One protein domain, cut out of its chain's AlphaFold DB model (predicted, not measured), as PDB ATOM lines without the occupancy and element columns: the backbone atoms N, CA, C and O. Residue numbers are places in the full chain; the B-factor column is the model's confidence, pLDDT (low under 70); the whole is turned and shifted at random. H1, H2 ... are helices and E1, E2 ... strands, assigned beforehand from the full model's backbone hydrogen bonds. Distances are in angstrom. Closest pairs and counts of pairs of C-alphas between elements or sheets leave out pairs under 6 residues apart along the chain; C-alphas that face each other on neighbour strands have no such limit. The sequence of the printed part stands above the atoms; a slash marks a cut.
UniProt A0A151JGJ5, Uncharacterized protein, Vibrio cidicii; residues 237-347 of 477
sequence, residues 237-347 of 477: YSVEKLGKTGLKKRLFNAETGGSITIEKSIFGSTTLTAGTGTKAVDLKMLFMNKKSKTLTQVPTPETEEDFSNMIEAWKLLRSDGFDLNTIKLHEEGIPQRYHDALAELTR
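Overview. This is residues 237 to 347 of the 477 residues of an uncharacterized protein of Vibrio cidicii (UniProt A0A151JGJ5). A meander of four antiparallel strands, E1 to E4, makes a twisted sheet at one end; H1 packs on one of its faces, H2 crosses H1 on the side away from the sheet, and H3 runs beside H2 at the other end. Two long unnamed stretches join the three helices and pair briefly with each other. The printed part has 111 residues, with four named strands followed by three named helices, and its class is mixed. The sheet order is E1, E2, E3, E4, all antiparallel. The whole is compact, with a radius of gyration of the C-alphas of 13.8 A and spans of 45 by 33 by 29 A.

Along the chain. E1, residues 237 to 241, begins at C-alpha 237 (-36.296, -1.493, -32.226) and is 12.8 A long. E2, residues 248 to 253, measures 16.9 A, E3, residues 259 to 264, 16.4 A, and E4, residues 270 to 274, 13.6 A. H1, residues 280 to 287, measures 12.0 A. H2, residues 304 to 319, is the longest helix at 22.7 A and begins at C-alpha 304 (-13.340, -1.648, -21.099). H3, residues 336 to 346, measures 15.4 A and ends at C-alpha 346 (-9.470, -3.198, -41.837).

Arrangement. E1 and E2 form a hairpin, with N 238 and O 252 2.9 A apart. E2 and E3 form a hairpin, with N 249 and O 262 2.8 A apart. E3 and E4 form a hairpin, with N 261 and O 273 2.9 A apart. The sheet is only just strongly twisted, its C-alphas lying up to 4.3 A off its best plane. H1 is on the sheet at a height of 8.3 A; 5 of its C-alphas fall on E3 and 2 on E4, and on the local plane it runs along E3 at 1 degrees. The closest C-alphas of E4 and H1 are those of Leu 272 and Leu 286, 5.7 A apart. H1 and H2 touch, Ala 280 and Ala 313 having the closest C-alphas at 4.4 A; they are only just about perpendicular, at 71 degrees. H2 and H3 touch, with the C-alphas of Ile 311 and Ala 341 closest at 7.3 A, and run the same way at a shallow tilt of 23 degrees. H1 and H3 are apart. In H2 and H3 every O i to N i+4 pair is within hydrogen-bond range; in H1 1 of 4 is, beside 4 of 5 O i to N i+3 pairs.

Size, cuts and confidence. The two C-alphas farthest apart, those of Lys 244 and Arg 347, are 45.3 A apart. The printed part has no cut. The links H1 to H2 and H2 to H3 are long, 16 residues each; residues 294 to 295 of the first pair in parallel with residues 328 to 329 of the second. The mean pLDDT of the printed part is 73.1, and 34 residues are under 70, among them residues 264 to 271 and 288 to 297.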
ATOM      1  N   TYR A 237     -36.248  -2.664 -33.103       74.38
ATOM      2  CA  TYR A 237     -36.296  -1.493 -32.226       74.38
ATOM      3  C   TYR A 237     -37.668  -0.826 -32.236       74.38
ATOM      4  O   TYR A 237     -38.267  -0.528 -33.266       74.38
ATOM      5  N   SER A 238     -38.123  -0.467 -31.042       75.12
ATOM      6  CA  SER A 238     -39.235   0.464 -30.863       75.12
ATOM      7  C   SER A 238     -38.735   1.914 -30.884       75.12
ATOM      8  O   SER A 238     -37.669   2.223 -30.351       75.12
ATOM      9  N   VAL A 239     -39.501   2.821 -31.506       75.62
ATOM     10  CA  VAL A 239     -39.130   4.242 -31.641       75.62
ATOM     11  C   VAL A 239     -39.891   5.111 -30.635       75.62
ATOM     12  O   VAL A 239     -41.057   5.452 -30.839       75.62
ATOM     13  N   GLU A 240     -39.207   5.551 -29.582       74.81
ATOM     14  CA  GLU A 240     -39.719   6.507 -28.598       74.81
ATOM     15  C   GLU A 240     -39.412   7.958 -29.031       74.81
ATOM     16  O   GLU A 240     -38.302   8.286 -29.460       74.81
ATOM     17  N   LYS A 241     -40.391   8.868 -28.926       75.19
ATOM     18  CA  LYS A 241     -40.199  10.305 -29.212       75.19
ATOM     19  C   LYS A 241     -39.816  11.053 -27.935       75.19
ATOM     20  O   LYS A 241     -40.665  11.294 -27.079       75.19
ATOM     21  N   LEU A 242     -38.564  11.492 -27.845       66.25
ATOM     22  CA  LEU A 242     -38.050  12.260 -26.713       66.25
ATOM     23  C   LEU A 242     -38.354  13.757 -26.896       66.25
ATOM     24  O   LEU A 242     -37.525  14.540 -27.351       66.25
ATOM     25  N   GLY A 243     -39.567  14.159 -26.511       64.81
ATOM     26  CA  GLY A 243     -39.970  15.566 -26.416       64.81
ATOM     27  C   GLY A 243     -40.907  16.063 -27.523       64.81
ATOM     28  O   GLY A 243     -41.174  15.398 -28.523       64.81
ATOM     29  N   LYS A 244     -41.446  17.273 -27.316       62.97
ATOM     30  CA  LYS A 244     -42.571  17.826 -28.098       62.97
ATOM     31  C   LYS A 244     -42.219  18.222 -29.538       62.97
ATOM     32  O   LYS A 244     -43.115  18.293 -30.369       62.97
ATOM     33  N   THR A 245     -40.947  18.486 -29.833       64.00
ATOM     34  CA  THR A 245     -40.476  18.918 -31.163       64.00
ATOM     35  C   THR A 245     -40.195  17.755 -32.116       64.00
ATOM     36  O   THR A 245     -40.058  17.975 -33.314       64.00
ATOM     37  N   GLY A 246     -40.086  16.518 -31.613       63.00
ATOM     38  CA  GLY A 246     -39.783  15.329 -32.422       63.00
ATOM     39  C   GLY A 246     -38.362  15.265 -33.008       63.00
ATOM     40  O   GLY A 246     -38.066  14.316 -33.737       63.00
ATOM     41  N   LEU A 247     -37.500  16.240 -32.688       67.25
ATOM     42  CA  LEU A 247     -36.099  16.305 -33.124       67.25
ATOM     43  C   LEU A 247     -35.223  15.243 -32.445       67.25
ATOM     44  O   LEU A 247     -34.309  14.717 -33.073       67.25
ATOM     45  N   LYS A 248     -35.535  14.889 -31.193       72.19
ATOM     46  CA  LYS A 248     -34.861  13.828 -30.440       72.19
ATOM     47  C   LYS A 248     -35.765  12.595 -30.360       72.19
ATOM     48  O   LYS A 248     -36.964  12.689 -30.083       72.19
ATOM     49  N   LYS A 249     -35.194  11.428 -30.635       76.50
ATOM     50  CA  LYS A 249     -35.841  10.113 -30.590       76.50
ATOM     51  C   LYS A 249     -34.918   9.121 -29.890       76.50
ATOM     52  O   LYS A 249     -33.718   9.362 -29.782       76.50
ATOM     53  N   ARG A 250     -35.470   7.998 -29.453       75.69
ATOM     54  CA  ARG A 250     -34.722   6.851 -28.946       75.69
ATOM     55  C   ARG A 250     -35.188   5.603 -29.682       75.69
ATOM     56  O   ARG A 250     -36.389   5.368 -29.776       75.69
ATOM     57  N   LEU A 251     -34.240   4.835 -30.200       76.56
ATOM     58  CA  LEU A 251     -34.443   3.437 -30.550       76.56
ATOM     59  C   LEU A 251     -34.252   2.622 -29.271       76.56
ATOM     60  O   LEU A 251     -33.253   2.815 -28.579       76.56
ATOM     61  N   PHE A 252     -35.198   1.750 -28.944       75.31
ATOM     62  CA  PHE A 252     -35.123   0.863 -27.786       75.31
ATOM     63  C   PHE A 252     -35.339  -0.585 -28.221       75.31
ATOM     64  O   PHE A 252     -36.391  -0.908 -28.786       75.31
ATOM     65  N   ASN A 253     -34.347  -1.432 -27.942       79.12
ATOM     66  CA  ASN A 253     -34.393  -2.869 -28.176       79.12
ATOM     67  C   ASN A 253     -34.902  -3.572 -26.911       79.12
ATOM     68  O   ASN A 253     -34.287  -3.502 -25.845       79.12
ATOM     69  N   ALA A 254     -36.043  -4.251 -27.035       72.44
ATOM     70  CA  ALA A 254     -36.690  -4.928 -25.917       72.44
ATOM     71  C   ALA A 254     -35.978  -6.226 -25.486       72.44
ATOM     72  O   ALA A 254     -36.160  -6.653 -24.348       72.44
ATOM     73  N   GLU A 255     -35.177  -6.842 -26.360       74.69
ATOM     74  CA  GLU A 255     -34.476  -8.104 -26.086       74.69
ATOM     75  C   GLU A 255     -33.164  -7.878 -25.329       74.69
ATOM     76  O   GLU A 255     -32.822  -8.616 -24.405       74.69
ATOM     77  N   THR A 256     -32.417  -6.837 -25.704       72.62
ATOM     78  CA  THR A 256     -31.124  -6.516 -25.089       72.62
ATOM     79  C   THR A 256     -31.241  -5.564 -23.902       72.62
ATOM     80  O   THR A 256     -30.352  -5.583 -23.047       72.62
ATOM     81  N   GLY A 257     -32.303  -4.748 -23.865       70.12
ATOM     82  CA  GLY A 257     -32.449  -3.578 -22.993       70.12
ATOM     83  C   GLY A 257     -31.681  -2.341 -23.482       70.12
ATOM     84  O   GLY A 257     -31.709  -1.306 -22.813       70.12
ATOM     85  N   GLY A 258     -30.993  -2.433 -24.625       72.69
ATOM     86  CA  GLY A 258     -30.168  -1.366 -25.184       72.69
ATOM     87  C   GLY A 258     -30.990  -0.205 -25.742       72.69
ATOM     88  O   GLY A 258     -32.123  -0.371 -26.207       72.69
ATOM     89  N   SER A 259     -30.413   1.001 -25.721       75.62
ATOM     90  CA  SER A 259     -31.054   2.168 -26.328       75.62
ATOM     91  C   SER A 259     -30.070   3.096 -27.033       75.62
ATOM     92  O   SER A 259     -29.048   3.477 -26.465       75.62
ATOM     93  N   ILE A 260     -30.429   3.506 -28.249       78.31
ATOM     94  CA  ILE A 260     -29.660   4.435 -29.078       78.31
ATOM     95  C   ILE A 260     -30.461   5.724 -29.219       78.31
ATOM     96  O   ILE A 260     -31.614   5.723 -29.654       78.31
ATOM     97  N   THR A 261     -29.860   6.844 -28.837       75.19
ATOM     98  CA  THR A 261     -30.479   8.165 -28.968       75.19
ATOM     99  C   THR A 261     -30.170   8.735 -30.345       75.19
ATOM    100  O   THR A 261     -29.012   8.782 -30.743       75.19
ATOM    101  N   ILE A 262     -31.198   9.193 -31.055       73.25
ATOM    102  CA  ILE A 262     -31.085   9.879 -32.344       73.25
ATOM    103  C   ILE A 262     -31.477  11.339 -32.134       73.25
ATOM    104  O   ILE A 262     -32.614  11.628 -31.752       73.25
ATOM    105  N   GLU A 263     -30.572  12.265 -32.426       70.50
ATOM    106  CA  GLU A 263     -30.822  13.701 -32.336       70.50
ATOM    107  C   GLU A 263     -30.649  14.370 -33.699       70.50
ATOM    108  O   GLU A 263     -29.590  14.301 -34.319       70.50
ATOM    109  N   LYS A 264     -31.717  15.004 -34.189       66.88
ATOM    110  CA  LYS A 264     -31.715  15.755 -35.444       66.88
ATOM    111  C   LYS A 264     -31.538  17.239 -35.169       66.88
ATOM    112  O   LYS A 264     -32.387  17.864 -34.535       66.88
ATOM    113  N   SER A 265     -30.462  17.802 -35.704       64.38
ATOM    114  CA  SER A 265     -30.256  19.245 -35.740       64.38
ATOM    115  C   SER A 265     -31.308  19.921 -36.620       64.38
ATOM    116  O   SER A 265     -31.791  19.351 -37.602       64.38
ATOM    117  N   ILE A 266     -31.601  21.185 -36.313       56.84
ATOM    118  CA  ILE A 266     -32.454  22.063 -37.128       56.84
ATOM    119  C   ILE A 266     -31.859  22.229 -38.544       56.84
ATOM    120  O   ILE A 266     -32.596  22.374 -39.513       56.84
ATOM    121  N   PHE A 267     -30.531  22.114 -38.674       55.28
ATOM    122  CA  PHE A 267     -29.794  22.160 -39.943       55.28
ATOM    123  C   PHE A 267     -29.727  20.806 -40.682       55.28
ATOM    124  O   PHE A 267     -29.058  20.688 -41.704       55.28
ATOM    125  N   GLY A 268     -30.415  19.769 -40.193       54.44
ATOM    126  CA  GLY A 268     -30.581  18.492 -40.896       54.44
ATOM    127  C   GLY A 268     -29.496  17.434 -40.661       54.44
ATOM    128  O   GLY A 268     -29.665  16.305 -41.135       54.44
ATOM    129  N   SER A 269     -28.433  17.734 -39.903       61.44
ATOM    130  CA  SER A 269     -27.524  16.700 -39.387       61.44
ATOM    131  C   SER A 269     -28.251  15.787 -38.391       61.44
ATOM    132  O   SER A 269     -29.220  16.189 -37.742       61.44
ATOM    133  N   THR A 270     -27.835  14.523 -38.312       65.19
ATOM    134  CA  THR A 270     -28.413  13.522 -37.403       65.19
ATOM    135  C   THR A 270     -27.282  12.845 -36.647       65.19
ATOM    136  O   THR A 270     -26.492  12.131 -37.260       65.19
ATOM    137  N   THR A 271     -27.222  13.069 -35.338       67.75
ATOM    138  CA  THR A 271     -26.255  12.449 -34.427       67.75
ATOM    139  C   THR A 271     -26.890  11.220 -33.790       67.75
ATOM    140  O   THR A 271     -28.063  11.257 -33.407       67.75
ATOM    141  N   LEU A 272     -26.128  10.133 -33.685       71.69
ATOM    142  CA  LEU A 272     -26.518   8.931 -32.957       71.69
ATOM    143  C   LEU A 272     -25.582   8.766 -31.759       71.69
ATOM    144  O   LEU A 272     -24.371   8.919 -31.900       71.69
ATOM    145  N   THR A 273     -26.142   8.464 -30.590       73.12
ATOM    146  CA  THR A 273     -25.389   8.343 -29.334       73.12
ATOM    147  C   THR A 273     -25.856   7.115 -28.559       73.12
ATOM    148  O   THR A 273     -27.055   6.949 -28.315       73.12
ATOM    149  N   ALA A 274     -24.906   6.276 -28.151       80.12
ATOM    150  CA  ALA A 274     -25.113   5.153 -27.240       80.12
ATOM    151  C   ALA A 274     -24.710   5.539 -25.806       80.12
ATOM    152  O   ALA A 274     -23.868   6.414 -25.607       80.12
ATOM    153  N   GLY A 275     -25.312   4.891 -24.807       75.25
ATOM    154  CA  GLY A 275     -24.865   4.994 -23.413       75.25
ATOM    155  C   GLY A 275     -23.833   3.919 -23.064       75.25
ATOM    156  O   GLY A 275     -23.757   2.898 -23.746       75.25
ATOM    157  N   THR A 276     -23.082   4.125 -21.984       78.44
ATOM    158  CA  THR A 276     -22.252   3.092 -21.335       78.44
ATOM    159  C   THR A 276     -23.049   1.809 -21.079       78.44
ATOM    160  O   THR A 276     -24.208   1.878 -20.658       78.44
ATOM    161  N   GLY A 277     -22.439   0.648 -21.321       76.12
ATOM    162  CA  GLY A 277     -23.064  -0.671 -21.174       76.12
ATOM    163  C   GLY A 277     -23.984  -1.069 -22.338       76.12
ATOM    164  O   GLY A 277     -24.796  -1.985 -22.200       76.12
ATOM    165  N   THR A 278     -23.901  -0.385 -23.485       81.44
ATOM    166  CA  THR A 278     -24.654  -0.777 -24.689       81.44
ATOM    167  C   THR A 278     -23.977  -1.976 -25.358       81.44
ATOM    168  O   THR A 278     -22.801  -1.918 -25.707       81.44
ATOM    169  N   LYS A 279     -24.729  -3.061 -25.570       81.62
ATOM    170  CA  LYS A 279     -24.205  -4.312 -26.139       81.62
ATOM    171  C   LYS A 279     -23.795  -4.149 -27.603       81.62
ATOM    172  O   LYS A 279     -24.429  -3.404 -28.350       81.62
ATOM    173  N   ALA A 280     -22.817  -4.942 -28.039       82.38
ATOM    174  CA  ALA A 280     -22.323  -4.987 -29.421       82.38
ATOM    175  C   ALA A 280     -23.430  -5.038 -30.497       82.38
ATOM    176  O   ALA A 280     -23.371  -4.325 -31.499       82.38
ATOM    177  N   VAL A 281     -24.478  -5.840 -30.267       80.19
ATOM    178  CA  VAL A 281     -25.635  -5.987 -31.172       80.19
ATOM    179  C   VAL A 281     -26.362  -4.656 -31.404       80.19
ATOM    180  O   VAL A 281     -26.786  -4.389 -32.527       80.19
ATOM    181  N   ASP A 282     -26.461  -3.813 -30.373       78.12
ATOM    182  CA  ASP A 282     -27.147  -2.520 -30.431       78.12
ATOM    183  C   ASP A 282     -26.242  -1.398 -30.957       78.12
ATOM    184  O   ASP A 282     -26.699  -0.507 -31.678       78.12
ATOM    185  N   LEU A 283     -24.937  -1.462 -30.663       81.50
ATOM    186  CA  LEU A 283     -23.942  -0.508 -31.167       81.50
ATOM    187  C   LEU A 283     -23.855  -0.494 -32.702       81.50
ATOM    188  O   LEU A 283     -23.543   0.552 -33.275       81.50
ATOM    189  N   LYS A 284     -24.220  -1.591 -33.387       80.69
ATOM    190  CA  LYS A 284     -24.334  -1.631 -34.861       80.69
ATOM    191  C   LYS A 284     -25.192  -0.494 -35.424       80.69
ATOM    192  O   LYS A 284     -24.873   0.039 -36.488       80.69
ATOM    193  N   MET A 285     -26.234  -0.070 -34.703       74.75
ATOM    194  CA  MET A 285     -27.140   0.998 -35.144       74.75
ATOM    195  C   MET A 285     -26.472   2.369 -35.270       74.75
ATOM    196  O   MET A 285     -26.958   3.193 -36.041       74.75
ATOM    197  N   LEU A 286     -25.344   2.616 -34.591       74.19
ATOM    198  CA  LEU A 286     -24.580   3.863 -34.740       74.19
ATOM    199  C   LEU A 286     -24.089   4.075 -36.185       74.19
ATOM    200  O   LEU A 286     -23.940   5.213 -36.625       74.19
ATOM    201  N   PHE A 287     -23.907   2.988 -36.942       75.06
ATOM    202  CA  PHE A 287     -23.358   2.991 -38.301       75.06
ATOM    203  C   PHE A 287     -24.433   2.887 -39.404       75.06
ATOM    204  O   PHE A 287     -24.102   2.876 -40.590       75.06
ATOM    205  N   MET A 288     -25.721   2.862 -39.031       68.50
ATOM    206  CA  MET A 288     -26.874   2.668 -39.933       68.50
ATOM    207  C   MET A 288     -27.475   3.974 -40.490       68.50
ATOM    208  O   MET A 288     -28.579   3.995 -41.033       68.50
ATOM    209  N   ASN A 289     -26.769   5.099 -40.365       63.91
ATOM    210  CA  ASN A 289     -27.251   6.398 -40.833       63.91
ATOM    211  C   ASN A 289     -26.942   6.624 -42.325       63.91
ATOM    212  O   ASN A 289     -25.782   6.750 -42.714       63.91
ATOM    213  N   LYS A 290     -27.989   6.783 -43.150       51.94
ATOM    214  CA  LYS A 290     -27.910   6.906 -44.623       51.94
ATOM    215  C   LYS A 290     -27.106   8.098 -45.180       51.94
ATOM    216  O   LYS A 290     -26.971   8.198 -46.392       51.94
ATOM    217  N   LYS A 291     -26.637   9.044 -44.352       53.81
ATOM    218  CA  LYS A 291     -25.987  10.289 -44.829       53.81
ATOM    219  C   LYS A 291     -24.494  10.425 -44.536       53.81
ATOM    220  O   LYS A 291     -23.802  11.089 -45.298       53.81
ATOM    221  N   SER A 292     -24.000   9.853 -43.441       49.72
ATOM    222  CA  SER A 292     -22.578   9.908 -43.078       49.72
ATOM    223  C   SER A 292     -22.284   8.905 -41.968       49.72
ATOM    224  O   SER A 292     -22.841   9.021 -40.875       49.72
ATOM    225  N   LYS A 293     -21.376   7.964 -42.224       64.12
ATOM    226  CA  LYS A 293     -20.921   6.939 -41.268       64.12
ATOM    227  C   LYS A 293     -19.780   7.453 -40.366       64.12
ATOM    228  O   LYS A 293     -18.816   6.737 -40.100       64.12
ATOM    229  N   THR A 294     -19.865   8.714 -39.940       63.22
ATOM    230  CA  THR A 294     -18.873   9.329 -39.047       63.22
ATOM    231  C   THR A 294     -19.295   9.127 -37.598       63.22
ATOM    232  O   THR A 294     -20.302   9.691 -37.168       63.22
ATOM    233  N   LEU A 295     -18.525   8.352 -36.838       69.69
ATOM    234  CA  LEU A 295     -18.679   8.233 -35.396       69.69
ATOM    235  C   LEU A 295     -18.019   9.448 -34.732       69.69
ATOM    236  O   LEU A 295     -16.799   9.604 -34.765       69.69
ATOM    237  N   THR A 296     -18.840  10.318 -34.148       62.31
ATOM    238  CA  THR A 296     -18.387  11.533 -33.449       62.31
ATOM    239  C   THR A 296     -18.285  11.358 -31.936       62.31
ATOM    240  O   THR A 296     -17.797  12.256 -31.261       62.31
ATOM    241  N   GLN A 297     -18.800  10.251 -31.391       66.75
ATOM    242  CA  GLN A 297     -18.794   9.959 -29.960       66.75
ATOM    243  C   GLN A 297     -18.912   8.443 -29.719       66.75
ATOM    244  O   GLN A 297     -19.728   7.777 -30.358       66.75
ATOM    245  N   VAL A 298     -18.132   7.914 -28.776       74.38
ATOM    246  CA  VAL A 298     -18.275   6.558 -28.203       74.38
ATOM    247  C   VAL A 298     -19.188   6.580 -26.963       74.38
ATOM    248  O   VAL A 298     -19.522   7.666 -26.487       74.38
ATOM    249  N   PRO A 299     -19.630   5.431 -26.413       73.69
ATOM    250  CA  PRO A 299     -20.263   5.394 -25.092       73.69
ATOM    251  C   PRO A 299     -19.440   6.144 -24.029       73.69
ATOM    252  O   PRO A 299     -18.232   5.944 -23.916       73.69
ATOM    253  N   THR A 300     -20.087   7.027 -23.258       65.00
ATOM    254  CA  THR A 300     -19.436   7.851 -22.220       65.00
ATOM    255  C   THR A 300     -20.164   7.753 -20.871       65.00
ATOM    256  O   THR A 300     -21.377   7.997 -20.855       65.00
ATOM    257  N   PRO A 301     -19.462   7.532 -19.737       63.19
ATOM    258  CA  PRO A 301     -18.017   7.305 -19.621       63.19
ATOM    259  C   PRO A 301     -17.569   6.009 -20.304       63.19
ATOM    260  O   PRO A 301     -18.302   5.026 -20.337       63.19
ATOM    261  N   GLU A 302     -16.362   6.043 -20.854       73.00
ATOM    262  CA  GLU A 302     -15.755   4.919 -21.556       73.00
ATOM    263  C   GLU A 302     -15.333   3.831 -20.557       73.00
ATOM    264  O   GLU A 302     -14.568   4.096 -19.626       73.00
ATOM    265  N   THR A 303     -15.815   2.604 -20.752       79.88
ATOM    266  CA  THR A 303     -15.370   1.420 -20.001       79.88
ATOM    267  C   THR A 303     -14.676   0.408 -20.914       79.88
ATOM    268  O   THR A 303     -14.786   0.465 -22.140       79.88
ATOM    269  N   GLU A 304     -13.960  -0.556 -20.330       80.75
ATOM    270  CA  GLU A 304     -13.340  -1.648 -21.099       80.75
ATOM    271  C   GLU A 304     -14.381  -2.569 -21.757       80.75
ATOM    272  O   GLU A 304     -14.174  -3.100 -22.851       80.75
ATOM    273  N   GLU A 305     -15.544  -2.693 -21.117       82.81
ATOM    274  CA  GLU A 305     -16.714  -3.372 -21.662       82.81
ATOM    275  C   GLU A 305     -17.277  -2.622 -22.883       82.81
ATOM    276  O   GLU A 305     -17.604  -3.259 -23.881       82.81
ATOM    277  N   ASP A 306     -17.334  -1.284 -22.875       81.44
ATOM    278  CA  ASP A 306     -17.765  -0.495 -24.046       81.44
ATOM    279  C   ASP A 306     -16.786  -0.596 -25.227       81.44
ATOM    280  O   ASP A 306     -17.212  -0.641 -26.383       81.44
ATOM    281  N   PHE A 307     -15.478  -0.636 -24.957       82.00
ATOM    282  CA  PHE A 307     -14.448  -0.816 -25.986       82.00
ATOM    283  C   PHE A 307     -14.570  -2.189 -26.650       82.00
ATOM    284  O   PHE A 307     -14.690  -2.281 -27.874       82.00
ATOM    285  N   SER A 308     -14.669  -3.240 -25.836       83.50
ATOM    286  CA  SER A 308     -14.863  -4.617 -26.294       83.50
ATOM    287  C   SER A 308     -16.179  -4.781 -27.070       83.50
ATOM    288  O   SER A 308     -16.186  -5.324 -28.174       83.50
ATOM    289  N   ASN A 309     -17.288  -4.223 -26.566       84.56
ATOM    290  CA  ASN A 309     -18.575  -4.225 -27.266       84.56
ATOM    291  C   ASN A 309     -18.521  -3.490 -28.619       84.56
ATOM    292  O   ASN A 309     -19.187  -3.918 -29.559       84.56
ATOM    293  N   MET A 310     -17.738  -2.414 -28.757       83.44
ATOM    294  CA  MET A 310     -17.582  -1.712 -30.038       83.44
ATOM    295  C   MET A 310     -16.786  -2.539 -31.058       83.44
ATOM    296  O   MET A 310     -17.172  -2.609 -32.225       83.44
ATOM    297  N   ILE A 311     -15.716  -3.211 -30.621       85.12
ATOM    298  CA  ILE A 311     -14.924  -4.111 -31.473       85.12
ATOM    299  C   ILE A 311     -15.783  -5.287 -31.950       85.12
ATOM    300  O   ILE A 311     -15.796  -5.602 -33.142       85.12
ATOM    301  N   GLU A 312     -16.565  -5.894 -31.054       84.94
ATOM    302  CA  GLU A 312     -17.525  -6.939 -31.421       84.94
ATOM    303  C   GLU A 312     -18.634  -6.415 -32.346       84.94
ATOM    304  O   GLU A 312     -19.029  -7.105 -33.285       84.94
ATOM    305  N   ALA A 313     -19.094  -5.170 -32.177       82.81
ATOM    306  CA  ALA A 313     -20.039  -4.553 -33.108       82.81
ATOM    307  C   ALA A 313     -19.449  -4.437 -34.524       82.81
ATOM    308  O   ALA A 313     -20.139  -4.738 -35.498       82.81
ATOM    309  N   TRP A 314     -18.170  -4.067 -34.654       83.25
ATOM    310  CA  TRP A 314     -17.467  -4.037 -35.941       83.25
ATOM    311  C   TRP A 314     -17.257  -5.433 -36.539       83.25
ATOM    312  O   TRP A 314     -17.479  -5.612 -37.737       83.25
ATOM    313  N   LYS A 315     -16.916  -6.447 -35.733       81.31
ATOM    314  CA  LYS A 315     -16.853  -7.844 -36.203       81.31
ATOM    315  C   LYS A 315     -18.210  -8.320 -36.730       81.31
ATOM    316  O   LYS A 315     -18.275  -8.850 -37.837       81.31
ATOM    317  N   LEU A 316     -19.291  -8.058 -35.989       78.75
ATOM    318  CA  LEU A 316     -20.657  -8.401 -36.393       78.75
ATOM    319  C   LEU A 316     -21.088  -7.661 -37.670       78.75
ATOM    320  O   LEU A 316     -21.698  -8.263 -38.550       78.75
ATOM    321  N   LEU A 317     -20.740  -6.378 -37.809       72.38
ATOM    322  CA  LEU A 317     -20.956  -5.616 -39.044       72.38
ATOM    323  C   LEU A 317     -20.225  -6.257 -40.230       72.38
ATOM    324  O   LEU A 317     -20.847  -6.503 -41.262       72.38
ATOM    325  N   ARG A 318     -18.940  -6.596 -40.068       73.62
ATOM    326  CA  ARG A 318     -18.138  -7.271 -41.098       73.62
ATOM    327  C   ARG A 318     -18.730  -8.632 -41.484       73.62
ATOM    328  O   ARG A 318     -18.785  -8.936 -42.672       73.62
ATOM    329  N   SER A 319     -19.218  -9.426 -40.524       71.06
ATOM    330  CA  SER A 319     -19.881 -10.710 -40.813       71.06
ATOM    331  C   SER A 319     -21.242 -10.560 -41.497       71.06
ATOM    332  O   SER A 319     -21.602 -11.394 -42.319       71.06
ATOM    333  N   ASP A 320     -21.978  -9.481 -41.209       62.25
ATOM    334  CA  ASP A 320     -23.227  -9.131 -41.897       62.25
ATOM    335  C   ASP A 320     -22.975  -8.455 -43.273       62.25
ATOM    336  O   ASP A 320     -23.919  -7.991 -43.908       62.25
ATOM    337  N   GLY A 321     -21.726  -8.400 -43.763       56.78
ATOM    338  CA  GLY A 321     -21.366  -7.884 -45.093       56.78
ATOM    339  C   GLY A 321     -21.149  -6.366 -45.180       56.78
ATOM    340  O   GLY A 321     -21.087  -5.808 -46.274       56.78
ATOM    341  N   PHE A 322     -21.040  -5.671 -44.047       64.19
ATOM    342  CA  PHE A 322     -20.803  -4.228 -44.003       64.19
ATOM    343  C   PHE A 322     -19.306  -3.901 -44.128       64.19
ATOM    344  O   PHE A 322     -18.480  -4.394 -43.358       64.19
ATOM    345  N   ASP A 323     -18.957  -3.005 -45.053       68.06
ATOM    346  CA  ASP A 323     -17.580  -2.537 -45.233       68.06
ATOM    347  C   ASP A 323     -17.153  -1.565 -44.117       68.06
ATOM    348  O   ASP A 323     -17.612  -0.417 -44.047       68.06
ATOM    349  N   LEU A 324     -16.240  -2.023 -43.257       74.44
ATOM    350  CA  LEU A 324     -15.677  -1.242 -42.155       74.44
ATOM    351  C   LEU A 324     -14.835  -0.046 -42.628       74.44
ATOM    352  O   LEU A 324     -14.757   0.939 -41.899       74.44
ATOM    353  N   ASN A 325     -14.289  -0.060 -43.850       73.94
ATOM    354  CA  ASN A 325     -13.541   1.080 -44.403       73.94
ATOM    355  C   ASN A 325     -14.430   2.312 -44.636       73.94
ATOM    356  O   ASN A 325     -13.939   3.434 -44.759       73.94
ATOM    357  N   THR A 326     -15.754   2.126 -44.668       70.94
ATOM    358  CA  THR A 326     -16.709   3.237 -44.753       70.94
ATOM    359  C   THR A 326     -16.938   3.954 -43.417       70.94
ATOM    360  O   THR A 326     -17.577   5.007 -43.408       70.94
ATOM    361  N   ILE A 327     -16.435   3.420 -42.297       77.31
ATOM    362  CA  ILE A 327     -16.526   4.043 -40.970       77.31
ATOM    363  C   ILE A 327     -15.449   5.124 -40.846       77.31
ATOM    364  O   ILE A 327     -14.263   4.856 -41.014       77.31
ATOM    365  N   LYS A 328     -15.857   6.346 -40.493       78.69
ATOM    366  CA  LYS A 328     -14.932   7.440 -40.156       78.69
ATOM    367  C   LYS A 328     -15.005   7.721 -38.661       78.69
ATOM    368  O   LYS A 328     -16.097   7.899 -38.131       78.69
ATOM    369  N   LEU A 329     -13.867   7.779 -37.981       80.00
ATOM    370  CA  LEU A 329     -13.783   8.138 -36.563       80.00
ATOM    371  C   LEU A 329     -13.322   9.596 -36.446       80.00
ATOM    372  O   LEU A 329     -12.396   9.998 -37.148       80.00
ATOM    373  N   HIS A 330     -13.993  10.401 -35.622       74.88
ATOM    374  CA  HIS A 330     -13.681  11.826 -35.480       74.88
ATOM    375  C   HIS A 330     -12.501  12.061 -34.523       74.88
ATOM    376  O   HIS A 330     -12.613  11.771 -33.334       74.88
ATOM    377  N   GLU A 331     -11.421  12.663 -35.024       68.31
ATOM    378  CA  GLU A 331     -10.134  12.826 -34.320       68.31
ATOM    379  C   GLU A 331     -10.262  13.486 -32.931       68.31
ATOM    380  O   GLU A 331      -9.694  12.998 -31.961       68.31
ATOM    381  N   GLU A 332     -11.064  14.548 -32.793       67.38
ATOM    382  CA  GLU A 332     -11.227  15.258 -31.507       67.38
ATOM    383  C   GLU A 332     -12.235  14.612 -30.526       67.38
ATOM    384  O   GLU A 332     -12.449  15.136 -29.434       67.38
ATOM    385  N   GLY A 333     -12.907  13.515 -30.906       67.88
ATOM    386  CA  GLY A 333     -14.037  12.947 -30.144       67.88
ATOM    387  C   GLY A 333     -13.951  11.450 -29.843       67.88
ATOM    388  O   GLY A 333     -14.825  10.919 -29.152       67.88
ATOM    389  N   ILE A 334     -12.932  10.762 -30.364       79.25
ATOM    390  CA  ILE A 334     -12.780   9.309 -30.292       79.25
ATOM    391  C   ILE A 334     -11.372   8.973 -29.760       79.25
ATOM    392  O   ILE A 334     -10.385   9.436 -30.326       79.25
ATOM    393  N   PRO A 335     -11.235   8.170 -28.688       82.50
ATOM    394  CA  PRO A 335      -9.930   7.747 -28.182       82.50
ATOM    395  C   PRO A 335      -9.114   6.963 -29.221       82.50
ATOM    396  O   PRO A 335      -9.648   6.081 -29.897       82.50
ATOM    397  N   GLN A 336      -7.801   7.215 -29.285       80.56
ATOM    398  CA  GLN A 336      -6.886   6.630 -30.280       80.56
ATOM    399  C   GLN A 336      -6.995   5.099 -30.398       80.56
ATOM    400  O   GLN A 336      -6.969   4.569 -31.505       80.56
ATOM    401  N   ARG A 337      -7.233   4.384 -29.288       80.62
ATOM    402  CA  ARG A 337      -7.387   2.918 -29.293       80.62
ATOM    403  C   ARG A 337      -8.498   2.400 -30.217       80.62
ATOM    404  O   ARG A 337      -8.384   1.295 -30.738       80.62
ATOM    405  N   TYR A 338      -9.550   3.186 -30.462       82.31
ATOM    406  CA  TYR A 338     -10.589   2.843 -31.440       82.31
ATOM    407  C   TYR A 338     -10.103   3.015 -32.886       82.31
ATOM    408  O   TYR A 338     -10.494   2.232 -33.746       82.31
ATOM    409  N   HIS A 339      -9.240   4.001 -33.157       81.81
ATOM    410  CA  HIS A 339      -8.604   4.174 -34.467       81.81
ATOM    411  C   HIS A 339      -7.645   3.019 -34.759       81.81
ATOM    412  O   HIS A 339      -7.702   2.446 -35.846       81.81
ATOM    413  N   ASP A 340      -6.837   2.628 -33.774       80.50
ATOM    414  CA  ASP A 340      -5.882   1.526 -33.905       80.50
ATOM    415  C   ASP A 340      -6.604   0.180 -34.113       80.50
ATOM    416  O   ASP A 340      -6.280  -0.556 -35.045       80.50
ATOM    417  N   ALA A 341      -7.645  -0.106 -33.318       81.56
ATOM    418  CA  ALA A 341      -8.445  -1.327 -33.445       81.56
ATOM    419  C   ALA A 341      -9.245  -1.388 -34.761       81.56
ATOM    420  O   ALA A 341      -9.331  -2.450 -35.382       81.56
ATOM    421  N   LEU A 342      -9.809  -0.266 -35.227       80.31
ATOM    422  CA  LEU A 342     -10.477  -0.220 -36.531       80.31
ATOM    423  C   LEU A 342      -9.470  -0.433 -37.669       80.31
ATOM    424  O   LEU A 342      -9.767  -1.191 -38.589       80.31
ATOM    425  N   ALA A 343      -8.277   0.169 -37.585       81.19
ATOM    426  CA  ALA A 343      -7.196  -0.038 -38.546       81.19
ATOM    427  C   ALA A 343      -6.692  -1.491 -38.561       81.19
ATOM    428  O   ALA A 343      -6.352  -2.015 -39.618       81.19
ATOM    429  N   GLU A 344      -6.655  -2.173 -37.416       78.94
ATOM    430  CA  GLU A 344      -6.305  -3.593 -37.348       78.94
ATOM    431  C   GLU A 344      -7.377  -4.490 -37.986       78.94
ATOM    432  O   GLU A 344      -7.047  -5.398 -38.746       78.94
ATOM    433  N   LEU A 345      -8.663  -4.194 -37.763       73.81
ATOM    434  CA  LEU A 345      -9.775  -4.927 -38.377       73.81
ATOM    435  C   LEU A 345      -9.940  -4.669 -39.884       73.81
ATOM    436  O   LEU A 345     -10.538  -5.510 -40.564       73.81
ATOM    437  N   THR A 346      -9.458  -3.534 -40.401       71.81
ATOM    438  CA  THR A 346      -9.470  -3.198 -41.837       71.81
ATOM    439  C   THR A 346      -8.180  -3.559 -42.569       71.81
ATOM    440  O   THR A 346      -8.190  -3.620 -43.801       71.81
ATOM    441  N   ARG A 347      -7.082  -3.864 -41.860       63.09
ATOM    442  CA  ARG A 347      -5.886  -4.448 -42.486       63.09
ATOM    443  C   ARG A 347      -6.260  -5.734 -43.237       63.09
ATOM    444  O   ARG A 347      -7.031  -6.551 -42.721       63.09
TER     445      ARG A 347